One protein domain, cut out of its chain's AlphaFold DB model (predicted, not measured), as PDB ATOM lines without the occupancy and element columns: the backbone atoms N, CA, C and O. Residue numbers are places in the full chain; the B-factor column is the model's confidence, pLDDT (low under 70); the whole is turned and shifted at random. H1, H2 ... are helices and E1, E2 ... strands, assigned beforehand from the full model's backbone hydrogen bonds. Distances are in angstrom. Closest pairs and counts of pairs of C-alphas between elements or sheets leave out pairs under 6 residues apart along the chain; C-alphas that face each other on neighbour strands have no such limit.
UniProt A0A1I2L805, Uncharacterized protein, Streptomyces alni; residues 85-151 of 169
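AT A GLANCE: This is residues 85 to 151 of the 169 residues of an uncharacterized protein of Streptomyces alni (UniProt A0A1I2L805). A two-stranded antiparallel hairpin, E1 and E2, has helix H1 packed on both its strands, and H2 turns off at a corner after H1. A long tail with no named element, residues 129 to 151, loops out past H2 and comes back to E1, where residues 142 to 143 pair with residues 90 to 91. The printed part has 67 residues, with two named strands followed by two named helices in the order E1, E2, H1, H2; the class is mixed, helices and strands, with under half of the residues in named elements. The whole is compact, with a radius of gyration of the C-alphas of 12.2 A, yet elongated in outline, spanning 38 by 25 by 14 A.

IN THESE COORDINATES: Find C-alpha 85 at (151.251, 117.024, 91.599); from there strand E1, residues 85 to 91, runs 19.7 A to C-alpha 91. Strand E2, residues 100 to 106, runs 18.2 A, beginning at C-alpha 100 at (165.642, 117.524, 98.406). Helix H1 is residues 109 to 118, 14.3 A long. Helix H2 is residues 120 to 128, 12.4 A long, and ends at C-alpha 128 at (171.614, 128.364, 101.178).

HOW THE PARTS SIT: Start at the sheet, where E1 and E2 form a hairpin, antiparallel, with 149 degrees between their directions. Look at N 88 and O 102, 2.8 A apart, and at N 104 and O 86, 3.0 A apart, both within hydrogen-bond range. At the end of E1, residues 90 to 91 are paired antiparallel with residues 142 to 143. Next go to H1: its closest C-alphas to E2 are those of Ala 112 and Ala 106, 5.1 A apart. Its closest C-alphas to E1 are those of Val 109 and His 86, 6.6 A apart. H1 and H2 are close but not clearly touching, with the C-alphas of Leu 116 and Phe 122 the closest at 6.4 A. Their lines are about perpendicular, at 84 degrees. H2 is apart from E1 and from E2. In H1 and H2 every O i to N i+4 pair is within hydrogen-bond range.

THE WHOLE: The two C-alphas farthest apart are those of Thr 107 and Asn 133, 38.3 A, while the first and last printed C-alphas, of Pro 85 and Gly 151, are 5.3 A apart. The printed part has no cut. The links from E2 to H1 and from H1 to H2 are tight, and the link from E1 to E2, 8 residues, is short. The mean pLDDT of the printed part is 81.4; look for values under 70 at residues 93 to 98, 132 and 135.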
ATOM      1  N   PRO A  85     150.065 116.910  90.765       85.25
ATOM      2  CA  PRO A  85     151.251 117.024  91.599       85.25
ATOM      3  C   PRO A  85     152.434 116.327  90.920       85.25
ATOM      4  O   PRO A  85     152.334 115.167  90.521       85.25
ATOM      5  N   HIS A  86     153.549 117.036  90.816       86.44
ATOM      6  CA  HIS A  86     154.836 116.540  90.358       86.44
ATOM      7  C   HIS A  86     155.837 116.626  91.503       86.44
ATOM      8  O   HIS A  86     155.944 117.665  92.160       86.44
ATOM      9  N   THR A  87     156.575 115.543  91.727       89.62
ATOM     10  CA  THR A  87     157.729 115.531  92.621       89.62
ATOM     11  C   THR A  87     158.983 115.866  91.823       89.62
ATOM     12  O   THR A  87     159.308 115.192  90.844       89.62
ATOM     13  N   LEU A  88     159.690 116.906  92.257       88.62
ATOM     14  CA  LEU A  88     160.987 117.316  91.734       88.62
ATOM     15  C   LEU A  88     162.076 116.961  92.735       88.62
ATOM     16  O   LEU A  88     161.998 117.325  93.911       88.62
ATOM     17  N   VAL A  89     163.089 116.254  92.250       88.00
ATOM     18  CA  VAL A  89     164.209 115.762  93.045       88.00
ATOM     19  C   VAL A  89     165.429 116.619  92.757       88.00
ATOM     20  O   VAL A  89     165.943 116.625  91.642       88.00
ATOM     21  N   TYR A  90     165.921 117.311  93.773       87.00
ATOM     22  CA  TYR A  90     167.088 118.170  93.683       87.00
ATOM     23  C   TYR A  90     168.241 117.637  94.517       87.00
ATOM     24  O   TYR A  90     168.069 117.199  95.651       87.00
ATOM     25  N   ARG A  91     169.451 117.711  93.974       82.31
ATOM     26  CA  ARG A  91     170.680 117.435  94.720       82.31
ATOM     27  C   ARG A  91     171.358 118.753  95.060       82.31
ATOM     28  O   ARG A  91     171.542 119.576  94.166       82.31
ATOM     29  N   GLY A  92     171.674 118.931  96.341       74.56
ATOM     30  CA  GLY A  92     172.464 120.052  96.845       74.56
ATOM     31  C   GLY A  92     173.968 119.807  96.722       74.56
ATOM     32  O   GLY A  92     174.423 118.874  96.055       74.56
ATOM     33  N   THR A  93     174.742 120.647  97.401       67.38
ATOM     34  CA  THR A  93     176.200 120.750  97.203       67.38
ATOM     35  C   THR A  93     177.027 119.768  98.015       67.38
ATOM     36  O   THR A  93     178.157 119.449  97.640       67.38
ATOM     37  N   ALA A  94     176.478 119.279  99.122       65.62
ATOM     38  CA  ALA A  94     177.168 118.353 100.000       65.62
ATOM     39  C   ALA A  94     177.220 116.952  99.370       65.62
ATOM     40  O   ALA A  94     176.190 116.310  99.141       65.62
ATOM     41  N   GLU A  95     178.433 116.455  99.107       60.00
ATOM     42  CA  GLU A  95     178.632 115.077  98.657       60.00
ATOM     43  C   GLU A  95     177.995 114.096  99.653       60.00
ATOM     44  O   GLU A  95     178.297 114.102 100.846       60.00
ATOM     45  N   GLY A  96     177.090 113.251  99.154       60.28
ATOM     46  CA  GLY A  96     176.379 112.262  99.966       60.28
ATOM     47  C   GLY A  96     175.157 112.786 100.726       60.28
ATOM     48  O   GLY A  96     174.524 111.995 101.428       60.28
ATOM     49  N   ALA A  97     174.782 114.063 100.585       64.69
ATOM     50  CA  ALA A  97     173.526 114.560 101.138       64.69
ATOM     51  C   ALA A  97     172.312 113.879 100.488       64.69
ATOM     52  O   ALA A  97     172.312 113.547  99.297       64.69
ATOM     53  N   ALA A  98     171.269 113.669 101.294       66.44
ATOM     54  CA  ALA A  98     169.987 113.195 100.795       66.44
ATOM     55  C   ALA A  98     169.404 114.222  99.804       66.44
ATOM     56  O   ALA A  98     169.582 115.425 100.002       66.44
ATOM     57  N   PRO A  99     168.740 113.771  98.725       75.56
ATOM     58  CA  PRO A  99     168.117 114.688  97.785       75.56
ATOM     59  C   PRO A  99     166.954 115.437  98.444       75.56
ATOM     60  O   PRO A  99     166.211 114.870  99.243       75.56
ATOM     61  N   TRP A 100     166.781 116.693  98.049       82.44
ATOM     62  CA  TRP A 100     165.642 117.524  98.406       82.44
ATOM     63  C   TRP A 100     164.469 117.247  97.474       82.44
ATOM     64  O   TRP A 100     164.648 117.045  96.272       82.44
ATOM     65  N   LEU A 101     163.262 117.261  98.032       85.00
ATOM     66  CA  LEU A 101     162.037 116.955  97.308       85.00
ATOM     67  C   LEU A 101     161.090 118.134  97.375       85.00
ATOM     68  O   LEU A 101     160.795 118.656  98.447       85.00
ATOM     69  N   TRP A 102     160.576 118.504  96.214       86.31
ATOM     70  CA  TRP A 102     159.601 119.570  96.073       86.31
ATOM     71  C   TRP A 102     158.372 119.022  95.372       86.31
ATOM     72  O   TRP A 102     158.492 118.262  94.414       86.31
ATOM     73  N   ILE A 103     157.186 119.389  95.857       86.44
ATOM     74  CA  ILE A 103     155.920 118.985  95.246       86.44
ATOM     75  C   ILE A 103     155.249 120.232  94.692       86.44
ATOM     76  O   ILE A 103     154.956 121.170  95.434       86.44
ATOM     77  N   VAL A 104     155.004 120.232  93.386       85.69
ATOM     78  CA  VAL A 104     154.406 121.358  92.664       85.69
ATOM     79  C   VAL A 104     153.284 120.840  91.778       85.69
ATOM     80  O   VAL A 104     153.406 119.778  91.175       85.69
ATOM     81  N   THR A 105     152.170 121.565  91.698       84.69
ATOM     82  CA  THR A 105     151.107 121.226  90.740       84.69
ATOM     83  C   THR A 105     151.448 121.832  89.384       84.69
ATOM     84  O   THR A 105     151.619 123.044  89.293       84.69
ATOM     85  N   ALA A 106     151.559 120.988  88.358       88.06
ATOM     86  CA  ALA A 106     151.935 121.372  86.998       88.06
ATOM     87  C   ALA A 106     151.394 120.361  85.971       88.06
ATOM     88  O   ALA A 106     150.870 119.302  86.332       88.06
ATOM     89  N   THR A 107     151.523 120.656  84.682       88.12
ATOM     90  CA  THR A 107     151.176 119.748  83.575       88.12
ATOM     91  C   THR A 107     152.361 118.911  83.088       88.12
ATOM     92  O   THR A 107     152.155 117.903  82.413       88.12
ATOM     93  N   SER A 108     153.590 119.287  83.452       89.19
ATOM     94  CA  SER A 108     154.819 118.552  83.136       89.19
ATOM     95  C   SER A 108     155.913 118.791  84.183       89.19
ATOM     96  O   SER A 108     155.818 119.708  84.998       89.19
ATOM     97  N   VAL A 109     156.981 117.985  84.136       88.00
ATOM     98  CA  VAL A 109     158.186 118.189  84.963       88.00
ATOM     99  C   VAL A 109     158.880 119.511  84.628       88.00
ATOM    100  O   VAL A 109     159.348 120.180  85.540       88.00
ATOM    101  N   ASP A 110     158.918 119.909  83.352       92.00
ATOM    102  CA  ASP A 110     159.540 121.175  82.940       92.00
ATOM    103  C   ASP A 110     158.764 122.382  83.488       92.00
ATOM    104  O   ASP A 110     159.354 123.295  84.055       92.00
ATOM    105  N   GLU A 111     157.431 122.357  83.410       89.94
ATOM    106  CA  GLU A 111     156.599 123.416  83.996       89.94
ATOM    107  C   GLU A 111     156.700 123.424  85.528       89.94
ATOM    108  O   GLU A 111     156.781 124.488  86.141       89.94
ATOM    109  N   ALA A 112     156.731 122.247  86.163       89.69
ATOM    110  CA  ALA A 112     156.941 122.155  87.604       89.69
ATOM    111  C   ALA A 112     158.265 122.816  88.009       89.69
ATOM    112  O   ALA A 112     158.315 123.508  89.026       89.69
ATOM    113  N   ASP A 113     159.318 122.610  87.215       92.38
ATOM    114  CA  ASP A 113     160.645 123.169  87.442       92.38
ATOM    115  C   ASP A 113     160.646 124.698  87.335       92.38
ATOM    116  O   ASP A 113     161.151 125.395  88.217       92.38
ATOM    117  N   GLU A 114     160.001 125.235  86.297       91.94
ATOM    118  CA  GLU A 114     159.820 126.677  86.103       91.94
ATOM    119  C   GLU A 114     159.034 127.318  87.256       91.94
ATOM    120  O   GLU A 114     159.445 128.348  87.805       91.94
ATOM    121  N   ILE A 115     157.921 126.696  87.663       87.75
ATOM    122  CA  ILE A 115     157.115 127.159  88.796       87.75
ATOM    123  C   ILE A 115     157.961 127.150  90.066       87.75
ATOM    124  O   ILE A 115     157.957 128.141  90.798       87.75
ATOM    125  N   LEU A 116     158.707 126.074  90.322       88.75
ATOM    126  CA  LEU A 116     159.524 125.942  91.521       88.75
ATOM    127  C   LEU A 116     160.574 127.060  91.615       88.75
ATOM    128  O   LEU A 116     160.663 127.724  92.646       88.75
ATOM    129  N   HIS A 117     161.279 127.356  90.519       89.12
ATOM    130  CA  HIS A 117     162.245 128.459  90.452       89.12
ATOM    131  C   HIS A 117     161.619 129.844  90.652       89.12
ATOM    132  O   HIS A 117     162.319 130.803  90.991       89.12
ATOM    133  N   SER A 118     160.306 129.986  90.462       86.88
ATOM    134  CA  SER A 118     159.602 131.238  90.743       86.88
ATOM    135  C   SER A 118     159.350 131.460  92.241       86.88
ATOM    136  O   SER A 118     159.223 132.614  92.667       86.88
ATOM    137  N   LEU A 119     159.342 130.391  93.052       83.25
ATOM    138  CA  LEU A 119     158.972 130.441  94.466       83.25
ATOM    139  C   LEU A 119     160.075 131.081  95.329       83.25
ATOM    140  O   LEU A 119     161.233 130.664  95.256       83.25
ATOM    141  N   PRO A 120     159.739 132.046  96.209       82.25
ATOM    142  CA  PRO A 120     160.707 132.647  97.129       82.25
ATOM    143  C   PRO A 120     161.405 131.624  98.031       82.25
ATOM    144  O   PRO A 120     162.618 131.672  98.184       82.25
ATOM    145  N   THR A 121     160.661 130.648  98.555       79.88
ATOM    146  CA  THR A 121     161.189 129.599  99.441       79.88
ATOM    147  C   THR A 121     162.202 128.693  98.752       79.88
ATOM    148  O   THR A 121     163.179 128.274  99.368       79.88
ATOM    149  N   PHE A 122     161.995 128.402  97.467       84.50
ATOM    150  CA  PHE A 122     162.963 127.648  96.685       84.50
ATOM    151  C   PHE A 122     164.230 128.464  96.439       84.50
ATOM    152  O   PHE A 122     165.322 127.927  96.572       84.50
ATOM    153  N   LYS A 123     164.103 129.766  96.149       84.69
ATOM    154  CA  LYS A 123     165.261 130.665  96.000       84.69
ATOM    155  C   LYS A 123     166.066 130.769  97.289       84.69
ATOM    156  O   LYS A 123     167.278 130.638  97.243       84.69
ATOM    157  N   GLU A 124     165.400 130.930  98.431       84.62
ATOM    158  CA  GLU A 124     166.045 130.951  99.749       84.62
ATOM    159  C   GLU A 124     166.807 129.651 100.031       84.62
ATOM    160  O   GLU A 124     167.953 129.685 100.483       84.62
ATOM    161  N   TRP A 125     166.200 128.500  99.728       85.38
ATOM    162  CA  TRP A 125     166.872 127.208  99.841       85.38
ATOM    163  C   TRP A 125     168.058 127.095  98.871       85.38
ATOM    164  O   TRP A 125     169.161 126.763  99.298       85.38
ATOM    165  N   ALA A 126     167.870 127.427  97.595       84.75
ATOM    166  CA  ALA A 126     168.927 127.401  96.590       84.75
ATOM    167  C   ALA A 126     170.103 128.308  96.986       84.75
ATOM    168  O   ALA A 126     171.258 127.907  96.893       84.75
ATOM    169  N   ASP A 127     169.836 129.505  97.504       83.69
ATOM    170  CA  ASP A 127     170.877 130.413  97.985       83.69
ATOM    171  C   ASP A 127     171.622 129.858  99.210       83.69
ATOM    172  O   ASP A 127     172.820 130.101  99.353       83.69
ATOM    173  N   SER A 128     170.959 129.066 100.060       81.50
ATOM    174  CA  SER A 128     171.614 128.364 101.178       81.50
ATOM    175  C   SER A 128     172.574 127.256 100.723       81.50
ATOM    176  O   SER A 128     173.513 126.917 101.443       81.50
ATOM    177  N   GLU A 129     172.382 126.749  99.504       80.44
ATOM    178  CA  GLU A 129     173.245 125.777  98.829       80.44
ATOM    179  C   GLU A 129     174.393 126.463  98.053       80.44
ATOM    180  O   GLU A 129     175.035 125.859  97.194       80.44
ATOM    181  N   ARG A 130     174.691 127.742  98.304       78.81
ATOM    182  CA  ARG A 130     175.895 128.385  97.749       78.81
ATOM    183  C   ARG A 130     177.152 127.954  98.500       78.81
ATOM    184  O   ARG A 130     177.132 127.681  99.699       78.81
ATOM    185  N   ASP A 131     178.279 127.937  97.789       70.94
ATOM    186  CA  ASP A 131     179.583 127.724  98.416       70.94
ATOM    187  C   ASP A 131     179.911 128.911  99.329       70.94
ATOM    188  O   ASP A 131     180.113 130.036  98.870       70.94
ATOM    189  N   TRP A 132     180.007 128.649 100.631       67.94
ATOM    190  CA  TRP A 132     180.366 129.650 101.635       67.94
ATOM    191  C   TRP A 132     181.731 130.297 101.373       67.94
ATOM    192  O   TRP A 132     181.952 131.443 101.762       67.94
ATOM    193  N   ASN A 133     182.645 129.583 100.709       71.50
ATOM    194  CA  ASN A 133     183.963 130.101 100.354       71.50
ATOM    195  C   ASN A 133     183.950 130.920  99.055       71.50
ATOM    196  O   ASN A 133     184.945 131.579  98.749       71.50
ATOM    197  N   ASN A 134     182.860 130.876  98.284       71.81
ATOM    198  CA  ASN A 134     182.708 131.627  97.045       71.81
ATOM    199  C   ASN A 134     181.238 132.033  96.802       71.81
ATOM    200  O   ASN A 134     180.567 131.454  95.942       71.81
ATOM    201  N   PRO A 135     180.730 133.039  97.538       66.94
ATOM    202  CA  PRO A 135     179.315 133.419  97.517       66.94
ATOM    203  C   PRO A 135     178.845 133.986  96.169       66.94
ATOM    204  O   PRO A 135     177.647 133.985  95.891       66.94
ATOM    205  N   ASP A 136     179.779 134.428  95.320       74.25
ATOM    206  CA  ASP A 136     179.491 134.946  93.979       74.25
ATOM    207  C   ASP A 136     179.217 133.828  92.953       74.25
ATOM    208  O   ASP A 136     178.813 134.106  91.822       74.25
ATOM    209  N   THR A 137     179.422 132.556  93.321       71.31
ATOM    210  CA  THR A 137     179.076 131.416  92.459       71.31
ATOM    211  C   THR A 137     177.598 131.055  92.539       71.31
ATOM    212  O   THR A 137     176.956 131.197  93.583       71.31
ATOM    213  N   GLU A 138     177.043 130.602  91.412       71.62
ATOM    214  CA  GLU A 138     175.677 130.079  91.363       71.62
ATOM    215  C   GLU A 138     175.520 128.859  92.293       71.62
ATOM    216  O   GLU A 138     176.472 128.081  92.448       71.62
ATOM    217  N   PRO A 139     174.333 128.668  92.905       71.25
ATOM    218  CA  PRO A 139     174.031 127.472  93.678       71.25
ATOM    219  C   PRO A 139     174.318 126.208  92.874       71.25
ATOM    220  O   PRO A 139     173.842 126.068  91.746       71.25
ATOM    221  N   ARG A 140     175.044 125.240  93.448       75.75
ATOM    222  CA  ARG A 140     175.266 123.945  92.780       75.75
ATOM    223  C   ARG A 140     174.103 122.998  93.058       75.75
ATOM    224  O   ARG A 140     174.291 121.917  93.607       75.75
ATOM    225  N   ILE A 141     172.904 123.424  92.687       83.94
ATOM    226  CA  ILE A 141     171.710 122.586  92.727       83.94
ATOM    227  C   ILE A 141     171.532 121.907  91.370       83.94
ATOM    228  O   ILE A 141     171.723 122.522  90.324       83.94
ATOM    229  N   THR A 142     171.218 120.617  91.360       87.06
ATOM    230  CA  THR A 142     170.971 119.875  90.113       87.06
ATOM    231  C   THR A 142     169.656 119.124  90.205       87.06
ATOM    232  O   THR A 142     169.457 118.345  91.141       87.06
ATOM    233  N   LEU A 143     168.784 119.336  89.219       88.69
ATOM    234  CA  LEU A 143     167.558 118.565  89.050       88.69
ATOM    235  C   LEU A 143     167.895 117.142  88.581       88.69
ATOM    236  O   LEU A 143     168.463 116.937  87.507       88.69
ATOM    237  N   ASP A 144     167.500 116.151  89.370       88.56
ATOM    238  CA  ASP A 144     167.548 114.734  89.021       88.56
ATOM    239  C   ASP A 144     166.258 114.373  88.267       88.56
ATOM    240  O   ASP A 144     165.256 113.945  88.849       88.56
ATOM    241  N   ARG A 145     166.263 114.624  86.951       86.25
ATOM    242  CA  ARG A 145     165.090 114.426  86.080       86.25
ATOM    243  C   ARG A 145     164.593 112.983  86.071       86.25
ATOM    244  O   ARG A 145     163.388 112.781  86.054       86.25
ATOM    245  N   ASP A 146     165.492 112.004  86.142       84.88
ATOM    246  CA  ASP A 146     165.136 110.579  86.091       84.88
ATOM    247  C   ASP A 146     164.383 110.114  87.344       84.88
ATOM    248  O   ASP A 146     163.650 109.124  87.309       84.88
ATOM    249  N   ARG A 147     164.567 110.822  88.463       82.25
ATOM    250  CA  ARG A 147     163.844 110.579  89.718       82.25
ATOM    251  C   ARG A 147     162.673 111.530  89.932       82.25
ATOM    252  O   ARG A 147     161.902 111.326  90.865       82.25
ATOM    253  N   SER A 148     162.546 112.546  89.086       84.62
ATOM    254  CA  SER A 148     161.444 113.500  89.104       84.62
ATOM    255  C   SER A 148     160.303 113.005  88.221       84.62
ATOM    256  O   SER A 148     160.523 112.357  87.199       84.62
ATOM    257  N   GLY A 149     159.061 113.304  88.589       86.06
ATOM    258  CA  GLY A 149     157.930 112.799  87.824       86.06
ATOM    259  C   GLY A 149     156.573 113.089  88.433       86.06
ATOM    260  O   GLY A 149     156.430 113.859  89.380       86.06
ATOM    261  N   LEU A 150     155.566 112.464  87.834       84.31
ATOM    262  CA  LEU A 150     154.182 112.578  88.255       84.31
ATOM    263  C   LEU A 150     153.939 111.837  89.578       84.31
ATOM    264  O   LEU A 150     154.298 110.667  89.713       84.31
ATOM    265  N   GLY A 151     153.233 112.489  90.500       74.25
ATOM    266  CA  GLY A 151     152.857 111.930  91.794       74.25
ATOM    267  C   GLY A 151     153.969 112.002  92.839       74.25
ATOM    268  O   GLY A 151     155.049 112.523  92.587       74.25
TER     269      GLY A 151